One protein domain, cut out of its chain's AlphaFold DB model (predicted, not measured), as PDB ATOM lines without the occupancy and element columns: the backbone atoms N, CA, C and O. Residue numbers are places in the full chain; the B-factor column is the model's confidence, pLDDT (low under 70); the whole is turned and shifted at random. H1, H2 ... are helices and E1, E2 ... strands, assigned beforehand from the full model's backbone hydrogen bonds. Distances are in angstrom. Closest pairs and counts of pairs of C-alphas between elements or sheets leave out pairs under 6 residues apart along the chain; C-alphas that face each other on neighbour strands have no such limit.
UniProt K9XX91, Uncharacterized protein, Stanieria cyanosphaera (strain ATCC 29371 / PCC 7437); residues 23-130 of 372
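AT A GLANCE: This is residues 23 to 130 of the 372 residues of an uncharacterized protein of Stanieria cyanosphaera (strain ATCC 29371 / PCC 7437) (UniProt K9XX91). A small staggered sheet of three strands, E1 E2 E3, has helix H2 lengthwise over E1 and E2; the long helix H1 packs side by side with the first part of H2, and its residues 23 to 32 stick out as a free arm. The sheet, in the order E1 E2 E3, is antiparallel, a meander in which each strand is the antiparallel neighbour of the one before. The printed part has 108 residues with two named helices and three named strands, in the order H1 E1 E2 E3 H2, and is mixed, helices and strands. It is only just loose, close to compact, with a radius of gyration of the C-alphas of 15.8 A, and spans 56 by 28 by 21 A.

HOW THE PARTS SIT: H1, residues 23 to 47, touches H2, residues 99 to 117, with its residues 33 to 44 alone, at a shallow tilt of 15 degrees, the same way; the closest C-alphas, of Phe 37 and Ala 99, are 4.6 A apart. H1 only grazes the sheet of E1, residues 53 to 57, E2, residues 62 to 70, and E3, residues 76 to 82. The hairpin E1 and E2 has N 54 and O 65 at 2.9 A; the hairpin E2 and E3 has N 77 and O 69 at 2.7 A. E1 and E3 are apart. H2 is on the sheet at a height over the sheet of 9.3 A, and its closest C-alpha pair with E1 is Val 53 and Ala 109, 5.6 A. In H1 and H2 every O i to N i+4 pair is within hydrogen-bond range.

IN THESE COORDINATES: H1 begins at C-alpha 23 (31.701, 15.980, -24.933) and is 36.2 A long. E1 is 13.7 A, E2 23.6 A and E3 13.8 A. H2, 27.0 A, ends at C-alpha 117 (4.469, 9.091, 15.533).

THE WHOLE: The farthest C-alphas, of Lys 24 and Ser 75, are 55.9 A apart. The printed part has no cut. The link E3 to H2 is long, with 16 residues. The pLDDT is under 70 in 38 residues, among them 59 to 74 and 80 to 95.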
ATOM      1  N   LYS A  23      32.476  14.817 -25.416       77.00
ATOM      2  CA  LYS A  23      31.701  15.980 -24.933       77.00
ATOM      3  C   LYS A  23      30.195  15.793 -25.091       77.00
ATOM      4  O   LYS A  23      29.453  16.067 -24.146       77.00
ATOM      5  N   LYS A  24      29.736  15.323 -26.259       79.12
ATOM      6  CA  LYS A  24      28.305  15.053 -26.500       79.12
ATOM      7  C   LYS A  24      27.798  13.922 -25.604       79.12
ATOM      8  O   LYS A  24      26.730  14.055 -25.008       79.12
ATOM      9  N   GLY A  25      28.589  12.858 -25.441       79.19
ATOM     10  CA  GLY A  25      28.282  11.756 -24.526       79.19
ATOM     11  C   GLY A  25      28.190  12.207 -23.065       79.19
ATOM     12  O   GLY A  25      27.248  11.837 -22.361       79.19
ATOM     13  N   LYS A  26      29.108  13.074 -22.615       81.31
ATOM     14  CA  LYS A  26      29.073  13.652 -21.263       81.31
ATOM     15  C   LYS A  26      27.829  14.514 -21.031       81.31
ATOM     16  O   LYS A  26      27.153  14.316 -20.026       81.31
ATOM     17  N   ALA A  27      27.492  15.401 -21.968       84.94
ATOM     18  CA  ALA A  27      26.300  16.247 -21.869       84.94
ATOM     19  C   ALA A  27      25.003  15.417 -21.813       84.94
ATOM     20  O   ALA A  27      24.133  15.684 -20.986       84.94
ATOM     21  N   LEU A  28      24.898  14.360 -22.629       86.81
ATOM     22  CA  LEU A  28      23.746  13.456 -22.604       86.81
ATOM     23  C   LEU A  28      23.642  12.694 -21.273       86.81
ATOM     24  O   LEU A  28      22.549  12.534 -20.733       86.81
ATOM     25  N   ARG A  29      24.774  12.240 -20.719       82.56
ATOM     26  CA  ARG A  29      24.814  11.583 -19.404       82.56
ATOM     27  C   ARG A  29      24.379  12.532 -18.286       82.56
ATOM     28  O   ARG A  29      23.601  12.128 -17.427       82.56
ATOM     29  N   GLU A  30      24.847  13.778 -18.303       84.44
ATOM     30  CA  GLU A  30      24.437  14.813 -17.345       84.44
ATOM     31  C   GLU A  30      22.937  15.122 -17.446       84.44
ATOM     32  O   GLU A  30      22.265  15.233 -16.420       84.44
ATOM     33  N   GLN A  31      22.392  15.184 -18.666       89.12
ATOM     34  CA  GLN A  31      20.957  15.362 -18.882       89.12
ATOM     35  C   GLN A  31      20.145  14.184 -18.321       89.12
ATOM     36  O   GLN A  31      19.199  14.412 -17.570       89.12
ATOM     37  N   ARG A  32      20.546  12.935 -18.604       87.25
ATOM     38  CA  ARG A  32      19.879  11.734 -18.061       87.25
ATOM     39  C   ARG A  32      19.898  11.706 -16.534       87.25
ATOM     40  O   ARG A  32      18.868  11.456 -15.920       87.25
ATOM     41  N   LEU A  33      21.041  12.019 -15.919       83.31
ATOM     42  CA  LEU A  33      21.161  12.092 -14.458       83.31
ATOM     43  C   LEU A  33      20.244  13.166 -13.861       83.31
ATOM     44  O   LEU A  33      19.671  12.962 -12.793       83.31
ATOM     45  N   LYS A  34      20.080  14.300 -14.550       86.06
ATOM     46  CA  LYS A  34      19.176  15.376 -14.131       86.06
ATOM     47  C   LYS A  34      17.704  14.969 -14.243       86.06
ATOM     48  O   LYS A  34      16.939  15.227 -13.320       86.06
ATOM     49  N   GLU A  35      17.316  14.306 -15.329       90.31
ATOM     50  CA  GLU A  35      15.954  13.786 -15.517       90.31
ATOM     51  C   GLU A  35      15.615  12.703 -14.481       90.31
ATOM     52  O   GLU A  35      14.546  12.736 -13.869       90.31
ATOM     53  N   GLU A  36      16.543  11.778 -14.225       88.94
ATOM     54  CA  GLU A  36      16.397  10.742 -13.198       88.94
ATOM     55  C   GLU A  36      16.273  11.354 -11.799       88.94
ATOM     56  O   GLU A  36      15.419  10.954 -10.999       88.94
ATOM     57  N   PHE A  37      17.089  12.370 -11.518       88.25
ATOM     58  CA  PHE A  37      17.013  13.146 -10.293       88.25
ATOM     59  C   PHE A  37      15.646  13.817 -10.123       88.25
ATOM     60  O   PHE A  37      15.018  13.638  -9.081       88.25
ATOM     61  N   ASP A  38      15.167  14.560 -11.126       87.31
ATOM     62  CA  ASP A  38      13.909  15.311 -11.044       87.31
ATOM     63  C   ASP A  38      12.697  14.365 -10.945       87.31
ATOM     64  O   ASP A  38      11.775  14.611 -10.163       87.31
ATOM     65  N   LYS A  39      12.732  13.221 -11.642       93.12
ATOM     66  CA  LYS A  39      11.719  12.162 -11.515       93.12
ATOM     67  C   LYS A  39      11.695  11.565 -10.106       93.12
ATOM     68  O   LYS A  39      10.628  11.426  -9.505       93.12
ATOM     69  N   THR A  40      12.867  11.228  -9.564       89.75
ATOM     70  CA  THR A  40      12.993  10.680  -8.204       89.75
ATOM     71  C   THR A  40      12.538  11.710  -7.170       89.75
ATOM     72  O   THR A  40      11.794  11.375  -6.250       89.75
ATOM     73  N   TRP A  41      12.912  12.974  -7.356       88.62
ATOM     74  CA  TRP A  41      12.509  14.096  -6.517       88.62
ATOM     75  C   TRP A  41      10.989  14.245  -6.428       88.62
ATOM     76  O   TRP A  41      10.444  14.223  -5.323       88.62
ATOM     77  N   GLU A  42      10.293  14.344  -7.563       91.69
ATOM     78  CA  GLU A  42       8.834  14.491  -7.555       91.69
ATOM     79  C   GLU A  42       8.148  13.256  -6.951       91.69
ATOM     80  O   GLU A  42       7.215  13.401  -6.163       91.69
ATOM     81  N   SER A  43       8.666  12.045  -7.203       92.62
ATOM     82  CA  SER A  43       8.126  10.822  -6.588       92.62
ATOM     83  C   SER A  43       8.232  10.831  -5.054       92.62
ATOM     84  O   SER A  43       7.247  10.569  -4.363       92.62
ATOM     85  N   GLN A  44       9.392  11.202  -4.496       90.62
ATOM     86  CA  GLN A  44       9.589  11.242  -3.043       90.62
ATOM     87  C   GLN A  44       8.834  12.402  -2.394       90.62
ATOM     88  O   GLN A  44       8.339  12.274  -1.276       90.62
ATOM     89  N   LYS A  45       8.687  13.525  -3.101       89.06
ATOM     90  CA  LYS A  45       7.898  14.673  -2.645       89.06
ATOM     91  C   LYS A  45       6.415  14.333  -2.507       89.06
ATOM     92  O   LYS A  45       5.794  14.765  -1.540       89.06
ATOM     93  N   VAL A  46       5.861  13.539  -3.428       91.94
ATOM     94  CA  VAL A  46       4.486  13.023  -3.312       91.94
ATOM     95  C   VAL A  46       4.360  12.082  -2.110       91.94
ATOM     96  O   VAL A  46       3.413  12.214  -1.341       91.94
ATOM     97  N   LEU A  47       5.334  11.190  -1.894       90.06
ATOM     98  CA  LEU A  47       5.331  10.254  -0.759       90.06
ATOM     99  C   LEU A  47       5.437  10.942   0.611       90.06
ATOM    100  O   LEU A  47       4.917  10.423   1.594       90.06
ATOM    101  N   LEU A  48       6.112  12.088   0.682       87.00
ATOM    102  CA  LEU A  48       6.307  12.875   1.906       87.00
ATOM    103  C   LEU A  48       5.308  14.038   2.038       87.00
ATOM    104  O   LEU A  48       5.528  14.970   2.811       87.00
ATOM    105  N   ARG A  49       4.215  14.030   1.263       87.94
ATOM    106  CA  ARG A  49       3.214  15.107   1.297       87.94
ATOM    107  C   ARG A  49       2.550  15.231   2.670       87.94
ATOM    108  O   ARG A  49       2.363  16.351   3.145       87.94
ATOM    109  N   ASP A  50       2.268  14.088   3.293       85.75
ATOM    110  CA  ASP A  50       1.530  13.985   4.558       85.75
ATOM    111  C   ASP A  50       2.446  13.743   5.774       85.75
ATOM    112  O   ASP A  50       1.967  13.637   6.903       85.75
ATOM    113  N   SER A  51       3.767  13.650   5.574       85.06
ATOM    114  CA  SER A  51       4.729  13.505   6.670       85.06
ATOM    115  C   SER A  51       5.039  14.845   7.335       85.06
ATOM    116  O   SER A  51       5.004  15.912   6.713       85.06
ATOM    117  N   GLN A  52       5.410  14.796   8.616       79.81
ATOM    118  CA  GLN A  52       5.813  15.997   9.355       79.81
ATOM    119  C   GLN A  52       7.174  16.532   8.872       79.81
ATOM    120  O   GLN A  52       7.458  17.734   8.928       79.81
ATOM    121  N   VAL A  53       8.013  15.644   8.334       79.88
ATOM    122  CA  VAL A  53       9.299  15.973   7.711       79.88
ATOM    123  C   VAL A  53       9.121  16.142   6.203       79.88
ATOM    124  O   VAL A  53       8.560  15.268   5.546       79.88
ATOM    125  N   LYS A  54       9.618  17.248   5.640       80.75
ATOM    126  CA  LYS A  54       9.531  17.575   4.208       80.75
ATOM    127  C   LYS A  54      10.925  17.677   3.590       80.75
ATOM    128  O   LYS A  54      11.903  18.014   4.257       80.75
ATOM    129  N   LEU A  55      11.021  17.407   2.292       79.38
ATOM    130  CA  LEU A  55      12.236  17.645   1.514       79.38
ATOM    131  C   LEU A  55      12.170  19.017   0.838       79.38
ATOM    132  O   LEU A  55      11.127  19.408   0.310       79.38
ATOM    133  N   TYR A  56      13.297  19.724   0.808       79.31
ATOM    134  CA  TYR A  56      13.461  20.982   0.085       79.31
ATOM    135  C   TYR A  56      14.661  20.919  -0.875       79.31
ATOM    136  O   TYR A  56      15.706  20.355  -0.554       79.31
ATOM    137  N   LYS A  57      14.512  21.494  -2.071       76.88
ATOM    138  CA  LYS A  57      15.565  21.565  -3.095       76.88
ATOM    139  C   LYS A  57      16.081  23.001  -3.170       76.88
ATOM    140  O   LYS A  57      15.319  23.904  -3.498       76.88
ATOM    141  N   ASP A  58      17.366  23.194  -2.886       74.81
ATOM    142  CA  ASP A  58      18.094  24.442  -3.145       74.81
ATOM    143  C   ASP A  58      18.961  24.286  -4.413       74.81
ATOM    144  O   ASP A  58      19.215  23.167  -4.871       74.81
ATOM    145  N   LYS A  59      19.435  25.400  -4.990       68.56
ATOM    146  CA  LYS A  59      20.142  25.460  -6.284       68.56
ATOM    147  C   LYS A  59      21.280  24.434  -6.411       68.56
ATOM    148  O   LYS A  59      21.491  23.904  -7.496       68.56
ATOM    149  N   ALA A  60      21.979  24.109  -5.320       62.66
ATOM    150  CA  ALA A  60      23.133  23.201  -5.318       62.66
ATOM    151  C   ALA A  60      23.001  21.976  -4.392       62.66
ATOM    152  O   ALA A  60      23.875  21.113  -4.406       62.66
ATOM    153  N   THR A  61      21.934  21.877  -3.593       65.56
ATOM    154  CA  THR A  61      21.823  20.846  -2.551       65.56
ATOM    155  C   THR A  61      20.373  20.510  -2.242       65.56
ATOM    156  O   THR A  61      19.533  21.407  -2.174       65.56
ATOM    157  N   ILE A  62      20.092  19.245  -1.942       63.81
ATOM    158  CA  ILE A  62      18.843  18.875  -1.271       63.81
ATOM    159  C   ILE A  62      19.039  19.028   0.233       63.81
ATOM    160  O   ILE A  62      20.017  18.517   0.786       63.81
ATOM    161  N   SER A  63      18.092  19.697   0.881       65.19
ATOM    162  CA  SER A  63      18.014  19.828   2.329       65.19
ATOM    163  C   SER A  63      16.733  19.189   2.867       65.19
ATOM    164  O   SER A  63      15.704  19.103   2.197       65.19
ATOM    165  N   LEU A  64      16.807  18.703   4.100       62.56
ATOM    166  CA  LEU A  64      15.646  18.260   4.862       62.56
ATOM    167  C   LEU A  64      15.092  19.462   5.625       62.56
ATOM    168  O   LEU A  64      15.834  20.136   6.341       62.56
ATOM    169  N   GLN A  65      13.797  19.724   5.477       67.19
ATOM    170  CA  GLN A  65      13.089  20.726   6.257       67.19
ATOM    171  C   GLN A  65      12.009  20.040   7.083       67.19
ATOM    172  O   GLN A  65      11.003  19.564   6.564       67.19
ATOM    173  N   TRP A  66      12.199  20.017   8.393       66.44
ATOM    174  CA  TRP A  66      11.218  19.461   9.310       66.44
ATOM    175  C   TRP A  66      10.325  20.568   9.880       66.44
ATOM    176  O   TRP A  66      10.801  21.630  10.293       66.44
ATOM    177  N   GLN A  67       9.015  20.329   9.861       66.19
ATOM    178  CA  GLN A  67       8.028  21.077  10.628       66.19
ATOM    179  C   GLN A  67       7.673  20.255  11.868       66.19
ATOM    180  O   GLN A  67       7.047  19.205  11.754       66.19
ATOM    181  N   SER A  68       8.102  20.720  13.038       65.31
ATOM    182  CA  SER A  68       7.796  20.070  14.310       65.31
ATOM    183  C   SER A  68       6.764  20.887  15.072       65.31
ATOM    184  O   SER A  68       6.864  22.116  15.152       65.31
ATOM    185  N   TYR A  69       5.794  20.188  15.651       66.56
ATOM    186  CA  TYR A  69       4.958  20.723  16.721       66.56
ATOM    187  C   TYR A  69       5.631  20.559  18.084       66.56
ATOM    188  O   TYR A  69       5.067  20.989  19.064       66.56
ATOM    189  N   ILE A  70       6.812  19.950  18.173       64.06
ATOM    190  CA  ILE A  70       7.536  19.701  19.423       64.06
ATOM    191  C   ILE A  70       8.768  20.615  19.470       64.06
ATOM    192  O   ILE A  70       9.556  20.621  18.514       64.06
ATOM    193  N   ASP A  71       8.924  21.398  20.541       67.44
ATOM    194  CA  ASP A  71      10.112  22.230  20.784       67.44
ATOM    195  C   ASP A  71      11.244  21.424  21.474       67.44
ATOM    196  O   ASP A  71      11.092  20.244  21.793       67.44
ATOM    197  N   TYR A  72      12.426  22.021  21.652       64.00
ATOM    198  CA  TYR A  72      13.610  21.332  22.217       64.00
ATOM    199  C   TYR A  72      13.423  20.860  23.666       64.00
ATOM    200  O   TYR A  72      14.095  19.930  24.100       64.00
ATOM    201  N   ASP A  73      12.517  21.498  24.399       65.00
ATOM    202  CA  ASP A  73      12.121  21.161  25.766       65.00
ATOM    203  C   ASP A  73      11.026  20.077  25.824       65.00
ATOM    204  O   ASP A  73      10.588  19.699  26.908       65.00
ATOM    205  N   GLY A  74      10.578  19.571  24.668       66.25
ATOM    206  CA  GLY A  74       9.491  18.596  24.563       66.25
ATOM    207  C   GLY A  74       8.088  19.211  24.594       66.25
ATOM    208  O   GLY A  74       7.106  18.471  24.547       66.25
ATOM    209  N   SER A  75       7.964  20.543  24.649       70.44
ATOM    210  CA  SER A  75       6.664  21.219  24.635       70.44
ATOM    211  C   SER A  75       5.973  21.101  23.273       70.44
ATOM    212  O   SER A  75       6.610  21.188  22.222       70.44
ATOM    213  N   ILE A  76       4.647  20.919  23.286       71.44
ATOM    214  CA  ILE A  76       3.827  20.896  22.071       71.44
ATOM    215  C   ILE A  76       3.393  22.329  21.733       71.44
ATOM    216  O   ILE A  76       2.677  22.986  22.484       71.44
ATOM    217  N   LEU A  77       3.825  22.814  20.580       68.44
ATOM    218  CA  LEU A  77       3.534  24.115  20.006       68.44
ATOM    219  C   LEU A  77       2.161  24.111  19.323       68.44
ATOM    220  O   LEU A  77       1.841  23.208  18.557       68.44
ATOM    221  N   ALA A  78       1.379  25.176  19.520       69.38
ATOM    222  CA  ALA A  78       0.088  25.360  18.846       69.38
ATOM    223  C   ALA A  78       0.222  25.604  17.327       69.38
ATOM    224  O   ALA A  78      -0.687  25.309  16.555       69.38
ATOM    225  N   ILE A  79       1.365  26.145  16.891       72.56
ATOM    226  CA  ILE A  79       1.696  26.404  15.487       72.56
ATOM    227  C   ILE A  79       3.044  25.734  15.208       72.56
ATOM    228  O   ILE A  79       3.989  25.955  15.973       72.56
ATOM    229  N   PRO A  80       3.183  24.946  14.125       67.94
ATOM    230  CA  PRO A  80       4.436  24.266  13.839       67.94
ATOM    231  C   PRO A  80       5.512  25.304  13.519       67.94
ATOM    232  O   PRO A  80       5.388  26.088  12.570       67.94
ATOM    233  N   LYS A  81       6.603  25.313  14.289       64.44
ATOM    234  CA  LYS A  81       7.746  26.174  13.979       64.44
ATOM    235  C   LYS A  81       8.471  25.599  12.765       64.44
ATOM    236  O   LYS A  81       8.920  24.451  12.761       64.44
ATOM    237  N   ARG A  82       8.642  26.418  11.724       59.19
ATOM    238  CA  ARG A  82       9.580  26.113  10.639       59.19
ATOM    239  C   ARG A  82      10.988  26.336  11.168       59.19
ATOM    240  O   ARG A  82      11.447  27.474  11.221       59.19
ATOM    241  N   ARG A  83      11.693  25.271  11.536       58.12
ATOM    242  CA  ARG A  83      13.122  25.394  11.835       58.12
ATOM    243  C   ARG A  83      13.886  25.528  10.513       58.12
ATOM    244  O   ARG A  83      13.961  24.591   9.720       58.12
ATOM    245  N   LEU A  84      14.353  26.746  10.225       47.88
ATOM    246  CA  LEU A  84      15.089  27.098   9.005       47.88
ATOM    247  C   LEU A  84      16.576  26.698   9.102       47.88
ATOM    248  O   LEU A  84      17.214  26.928  10.122       47.88
ATOM    249  N   LYS A  85      17.129  26.213   7.978       46.84
ATOM    250  CA  LYS A  85      18.566  26.206   7.609       46.84
ATOM    251  C   LYS A  85      19.555  25.528   8.584       46.84
ATOM    252  O   LYS A  85      20.584  26.107   8.906       46.84
ATOM    253  N   SER A  86      19.330  24.279   8.997       42.22
ATOM    254  CA  SER A  86      20.269  23.572   9.900       42.22
ATOM    255  C   SER A  86      21.306  22.658   9.221       42.22
ATOM    256  O   SER A  86      22.171  22.108   9.895       42.22
ATOM    257  N   LEU A  87      21.306  22.514   7.891       45.00
ATOM    258  CA  LEU A  87      22.262  21.643   7.175       45.00
ATOM    259  C   LEU A  87      23.559  22.360   6.760       45.00
ATOM    260  O   LEU A  87      24.085  22.179   5.661       45.00
ATOM    261  N   GLY A  88      24.072  23.201   7.660       39.22
ATOM    262  CA  GLY A  88      25.303  23.962   7.455       39.22
ATOM    263  C   GLY A  88      26.592  23.186   7.739       39.22
ATOM    264  O   GLY A  88      27.591  23.461   7.085       39.22
ATOM    265  N   SER A  89      26.604  22.225   8.671       34.91
ATOM    266  CA  SER A  89      27.881  21.847   9.313       34.91
ATOM    267  C   SER A  89      28.100  20.369   9.651       34.91
ATOM    268  O   SER A  89      29.149  20.036  10.196       34.91
ATOM    269  N   LEU A  90      27.197  19.454   9.292       35.53
ATOM    270  CA  LEU A  90      27.427  18.013   9.458       35.53
ATOM    271  C   LEU A  90      27.122  17.299   8.150       35.53
ATOM    272  O   LEU A  90      26.033  17.456   7.608       35.53
ATOM    273  N   GLY A  91      28.096  16.543   7.636       40.84
ATOM    274  CA  GLY A  91      28.113  15.880   6.324       40.84
ATOM    275  C   GLY A  91      27.041  14.807   6.076       40.84
ATOM    276  O   GLY A  91      27.341  13.775   5.491       40.84
ATOM    277  N   ARG A  92      25.797  15.030   6.517       42.66
ATOM    278  CA  ARG A  92      24.622  14.165   6.338       42.66
ATOM    279  C   ARG A  92      23.415  14.843   5.668       42.66
ATOM    280  O   ARG A  92      22.397  14.187   5.505       42.66
ATOM    281  N   GLY A  93      23.488  16.104   5.231       50.50
ATOM    282  CA  GLY A  93      22.366  16.703   4.479       50.50
ATOM    283  C   GLY A  93      22.709  17.884   3.582       50.50
ATOM    284  O   GLY A  93      21.919  18.800   3.392       50.50
ATOM    285  N   LYS A  94      23.871  17.818   2.948       54.22
ATOM    286  CA  LYS A  94      23.966  18.282   1.567       54.22
ATOM    287  C   LYS A  94      24.029  17.023   0.729       54.22
ATOM    288  O   LYS A  94      25.101  16.471   0.505       54.22
ATOM    289  N   PHE A  95      22.861  16.498   0.387       61.78
ATOM    290  CA  PHE A  95      22.800  15.373  -0.532       61.78
ATOM    291  C   PHE A  95      23.232  15.890  -1.909       61.78
ATOM    292  O   PHE A  95      22.707  16.927  -2.340       61.78
ATOM    293  N   PRO A  96      24.200  15.236  -2.578       70.31
ATOM    294  CA  PRO A  96      24.538  15.593  -3.949       70.31
ATOM    295  C   PRO A  96      23.288  15.461  -4.822       70.31
ATOM    296  O   PRO A  96      22.403  14.663  -4.509       70.31
ATOM    297  N   HIS A  97      23.214  16.218  -5.919       76.31
ATOM    298  CA  HIS A  97      22.115  16.134  -6.891       76.31
ATOM    299  C   HIS A  97      22.150  14.797  -7.653       76.31
ATOM    300  O   HIS A  97      22.511  14.731  -8.820       76.31
ATOM    301  N   THR A  98      21.830  13.709  -6.955       82.94
ATOM    302  CA  THR A  98      21.796  12.328  -7.451       82.94
ATOM    303  C   THR A  98      20.537  11.642  -6.930       82.94
ATOM    304  O   THR A  98      20.103  11.911  -5.805       82.94
ATOM    305  N   ALA A  99      19.949  10.750  -7.727       83.06
ATOM    306  CA  ALA A  99      18.727  10.031  -7.363       83.06
ATOM    307  C   ALA A  99      18.888   9.214  -6.064       83.06
ATOM    308  O   ALA A  99      18.024   9.240  -5.185       83.06
ATOM    309  N   GLU A 100      20.040   8.570  -5.869       84.00
ATOM    310  CA  GLU A 100      20.351   7.829  -4.639       84.00
ATOM    311  C   GLU A 100      20.321   8.704  -3.386       84.00
ATOM    312  O   GLU A 100      19.936   8.264  -2.301       84.00
ATOM    313  N   ALA A 101      20.772   9.949  -3.510       79.88
ATOM    314  CA  ALA A 101      20.827  10.861  -2.386       79.88
ATOM    315  C   ALA A 101      19.428  11.388  -2.031       79.88
ATOM    316  O   ALA A 101      19.125  11.520  -0.846       79.88
ATOM    317  N   VAL A 102      18.543  11.568  -3.023       82.75
ATOM    318  CA  VAL A 102      17.107  11.823  -2.799       82.75
ATOM    319  C   VAL A 102      16.476  10.672  -2.008       82.75
ATOM    320  O   VAL A 102      15.808  10.907  -1.003       82.75
ATOM    321  N   ASN A 103      16.724   9.423  -2.415       87.12
ATOM    322  CA  ASN A 103      16.159   8.245  -1.749       87.12
ATOM    323  C   ASN A 103      16.669   8.088  -0.309       87.12
ATOM    324  O   ASN A 103      15.882   7.812   0.597       87.12
ATOM    325  N   ARG A 104      17.966   8.325  -0.066       82.75
ATOM    326  CA  ARG A 104      18.541   8.331   1.292       82.75
ATOM    327  C   ARG A 104      17.931   9.422   2.169       82.75
ATOM    328  O   ARG A 104      17.584   9.152   3.317       82.75
ATOM    329  N   ALA A 105      17.764  10.628   1.630       80.94
ATOM    330  CA  ALA A 105      17.117  11.725   2.342       80.94
ATOM    331  C   ALA A 105      15.669  11.371   2.715       80.94
ATOM    332  O   ALA A 105      15.251  11.590   3.851       80.94
ATOM    333  N   ALA A 106      14.926  10.769   1.783       85.94
ATOM    334  CA  ALA A 106      13.556  10.327   2.015       85.94
ATOM    335  C   ALA A 106      13.462   9.203   3.062       85.94
ATOM    336  O   ALA A 106      12.546   9.211   3.880       85.94
ATOM    337  N   ALA A 107      14.414   8.265   3.085       87.94
ATOM    338  CA  ALA A 107      14.469   7.208   4.095       87.94
ATOM    339  C   ALA A 107      14.686   7.773   5.510       87.94
ATOM    340  O   ALA A 107      13.944   7.424   6.425       87.94
ATOM    341  N   ILE A 108      15.627   8.712   5.668       84.25
ATOM    342  CA  ILE A 108      15.875   9.401   6.947       84.25
ATOM    343  C   ILE A 108      14.639  10.200   7.379       84.25
ATOM    344  O   ILE A 108      14.248  10.156   8.544       84.25
ATOM    345  N   ALA A 109      13.982  10.899   6.444       84.56
ATOM    346  CA  ALA A 109      12.750  11.631   6.732       84.56
ATOM    347  C   ALA A 109      11.646  10.710   7.278       84.56
ATOM    348  O   ALA A 109      10.977  11.067   8.246       84.56
ATOM    349  N   LYS A 110      11.490   9.514   6.696       88.88
ATOM    350  CA  LYS A 110      10.531   8.503   7.164       88.88
ATOM    351  C   LYS A 110      10.896   7.936   8.533       88.88
ATOM    352  O   LYS A 110      10.006   7.756   9.352       88.88
ATOM    353  N   GLU A 111      12.175   7.678   8.798       89.75
ATOM    354  CA  GLU A 111      12.633   7.196  10.110       89.75
ATOM    355  C   GLU A 111      12.281   8.191  11.224       89.75
ATOM    356  O   GLU A 111      11.739   7.811  12.261       89.75
ATOM    357  N   ILE A 112      12.529   9.480  10.982       85.25
ATOM    358  CA  ILE A 112      12.185  10.550  11.921       85.25
ATOM    359  C   ILE A 112      10.663  10.640  12.097       85.25
ATOM    360  O   ILE A 112      10.191  10.686  13.229       85.25
ATOM    361  N   ASP A 113       9.891  10.612  11.005       85.88
ATOM    362  CA  ASP A 113       8.420  10.650  11.051       85.88
ATOM    363  C   ASP A 113       7.838   9.478  11.864       85.88
ATOM    364  O   ASP A 113       6.923   9.673  12.665       85.88
ATOM    365  N   LEU A 114       8.417   8.278  11.733       90.50
ATOM    366  CA  LEU A 114       8.052   7.108  12.537       90.50
ATOM    367  C   LEU A 114       8.382   7.299  14.023       90.50
ATOM    368  O   LEU A 114       7.525   7.025  14.860       90.50
ATOM    369  N   LYS A 115       9.577   7.809  14.360       88.00
ATOM    370  CA  LYS A 115       9.957   8.102  15.757       88.00
ATOM    371  C   LYS A 115       9.032   9.140  16.397       88.00
ATOM    372  O   LYS A 115       8.680   9.000  17.566       88.00
ATOM    373  N   ILE A 116       8.608  10.153  15.638       84.88
ATOM    374  CA  ILE A 116       7.667  11.169  16.130       84.88
ATOM    375  C   ILE A 116       6.285  10.556  16.355       84.88
ATOM    376  O   ILE A 116       5.714  10.727  17.427       84.88
ATOM    377  N   LYS A 117       5.759   9.791  15.388       86.56
ATOM    378  CA  LYS A 117       4.469   9.091  15.533       86.56
ATOM    379  C   LYS A 117       4.459   8.105  16.703       86.56
ATOM    380  O   LYS A 117       3.416   7.908  17.317       86.56
ATOM    381  N   ALA A 118       5.607   7.509  17.015       90.25
ATOM    382  CA  ALA A 118       5.787   6.605  18.145       90.25
ATOM    383  C   ALA A 118       6.043   7.315  19.490       90.25
ATOM    384  O   ALA A 118       6.239   6.630  20.491       90.25
ATOM    385  N   ASN A 119       6.079   8.658  19.536       85.69
ATOM    386  CA  ASN A 119       6.503   9.443  20.706       85.69
ATOM    387  C   ASN A 119       7.867   9.006  21.289       85.69
ATOM    388  O   ASN A 119       8.138   9.199  22.470       85.69
ATOM    389  N   SER A 120       8.737   8.419  20.464       86.88
ATOM    390  CA  SER A 120      10.057   7.908  20.854       86.88
ATOM    391  C   SER A 120      11.190   8.762  20.280       86.88
ATOM    392  O   SER A 120      12.303   8.279  20.067       86.88
ATOM    393  N   PHE A 121      10.883  10.000  19.902       84.19
ATOM    394  CA  PHE A 121      11.844  10.916  19.316       84.19
ATOM    395  C   PHE A 121      12.700  11.556  20.417       84.19
ATOM    396  O   PHE A 121      12.160  12.210  21.306       84.19
ATOM    397  N   ASP A 122      14.023  11.408  20.323       82.06
ATOM    398  CA  ASP A 122      14.990  12.069  21.203       82.06
ATOM    399  C   ASP A 122      15.894  13.011  20.389       82.06
ATOM    400  O   ASP A 122      16.441  12.645  19.344       82.06
ATOM    401  N   TRP A 123      16.072  14.240  20.877       75.19
ATOM    402  CA  TRP A 123      16.982  15.224  20.292       75.19
ATOM    403  C   TRP A 123      18.457  14.813  20.426       75.19
ATOM    404  O   TRP A 123      19.280  15.249  19.616       75.19
ATOM    405  N   LEU A 124      18.793  13.954  21.396       78.25
ATOM    406  CA  LEU A 124      20.150  13.434  21.596       78.25
ATOM    407  C   LEU A 124      20.609  12.482  20.484       78.25
ATOM    408  O   LEU A 124      21.812  12.393  20.240       78.25
ATOM    409  N   ASP A 125      19.684  11.845  19.758       80.56
ATOM    410  CA  ASP A 125      19.994  11.072  18.542       80.56
ATOM    411  C   ASP A 125      20.486  11.981  17.401       80.56
ATOM    412  O   ASP A 125      21.149  11.538  16.454       80.56
ATOM    413  N   TYR A 126      20.159  13.274  17.484       75.00
ATOM    414  CA  TYR A 126      20.421  14.267  16.453       75.00
ATOM    415  C   TYR A 126      21.072  15.534  17.038       75.00
ATOM    416  O   TYR A 126      20.555  16.641  16.848       75.00
ATOM    417  N   PRO A 127      22.253  15.424  17.684       66.88
ATOM    418  CA  PRO A 127      22.919  16.538  18.368       66.88
ATOM    419  C   PRO A 127      23.260  17.707  17.433       66.88
ATOM    420  O   PRO A 127      23.426  18.844  17.865       66.88
ATOM    421  N   GLN A 128      23.304  17.454  16.125       66.75
ATOM    422  CA  GLN A 128      23.366  18.461  15.069       66.75
ATOM    423  C   GLN A 128      22.259  19.516  15.100       66.75
ATOM    424  O   GLN A 128      22.466  20.615  14.587       66.75
ATOM    425  N   TRP A 129      21.076  19.166  15.605       67.12
ATOM    426  CA  TRP A 129      19.883  20.012  15.569       67.12
ATOM    427  C   TRP A 129      19.674  20.796  16.862       67.12
ATOM    428  O   TRP A 129      18.861  21.723  16.880       67.12
ATOM    429  N   LEU A 130      20.411  20.451  17.919       67.12
ATOM    430  CA  LEU A 130      20.412  21.196  19.169       67.12
ATOM    431  C   LEU A 130      21.186  22.518  18.988       67.12
ATOM    432  O   LEU A 130      22.219  22.531  18.310       67.12
TER     433      LEU A 130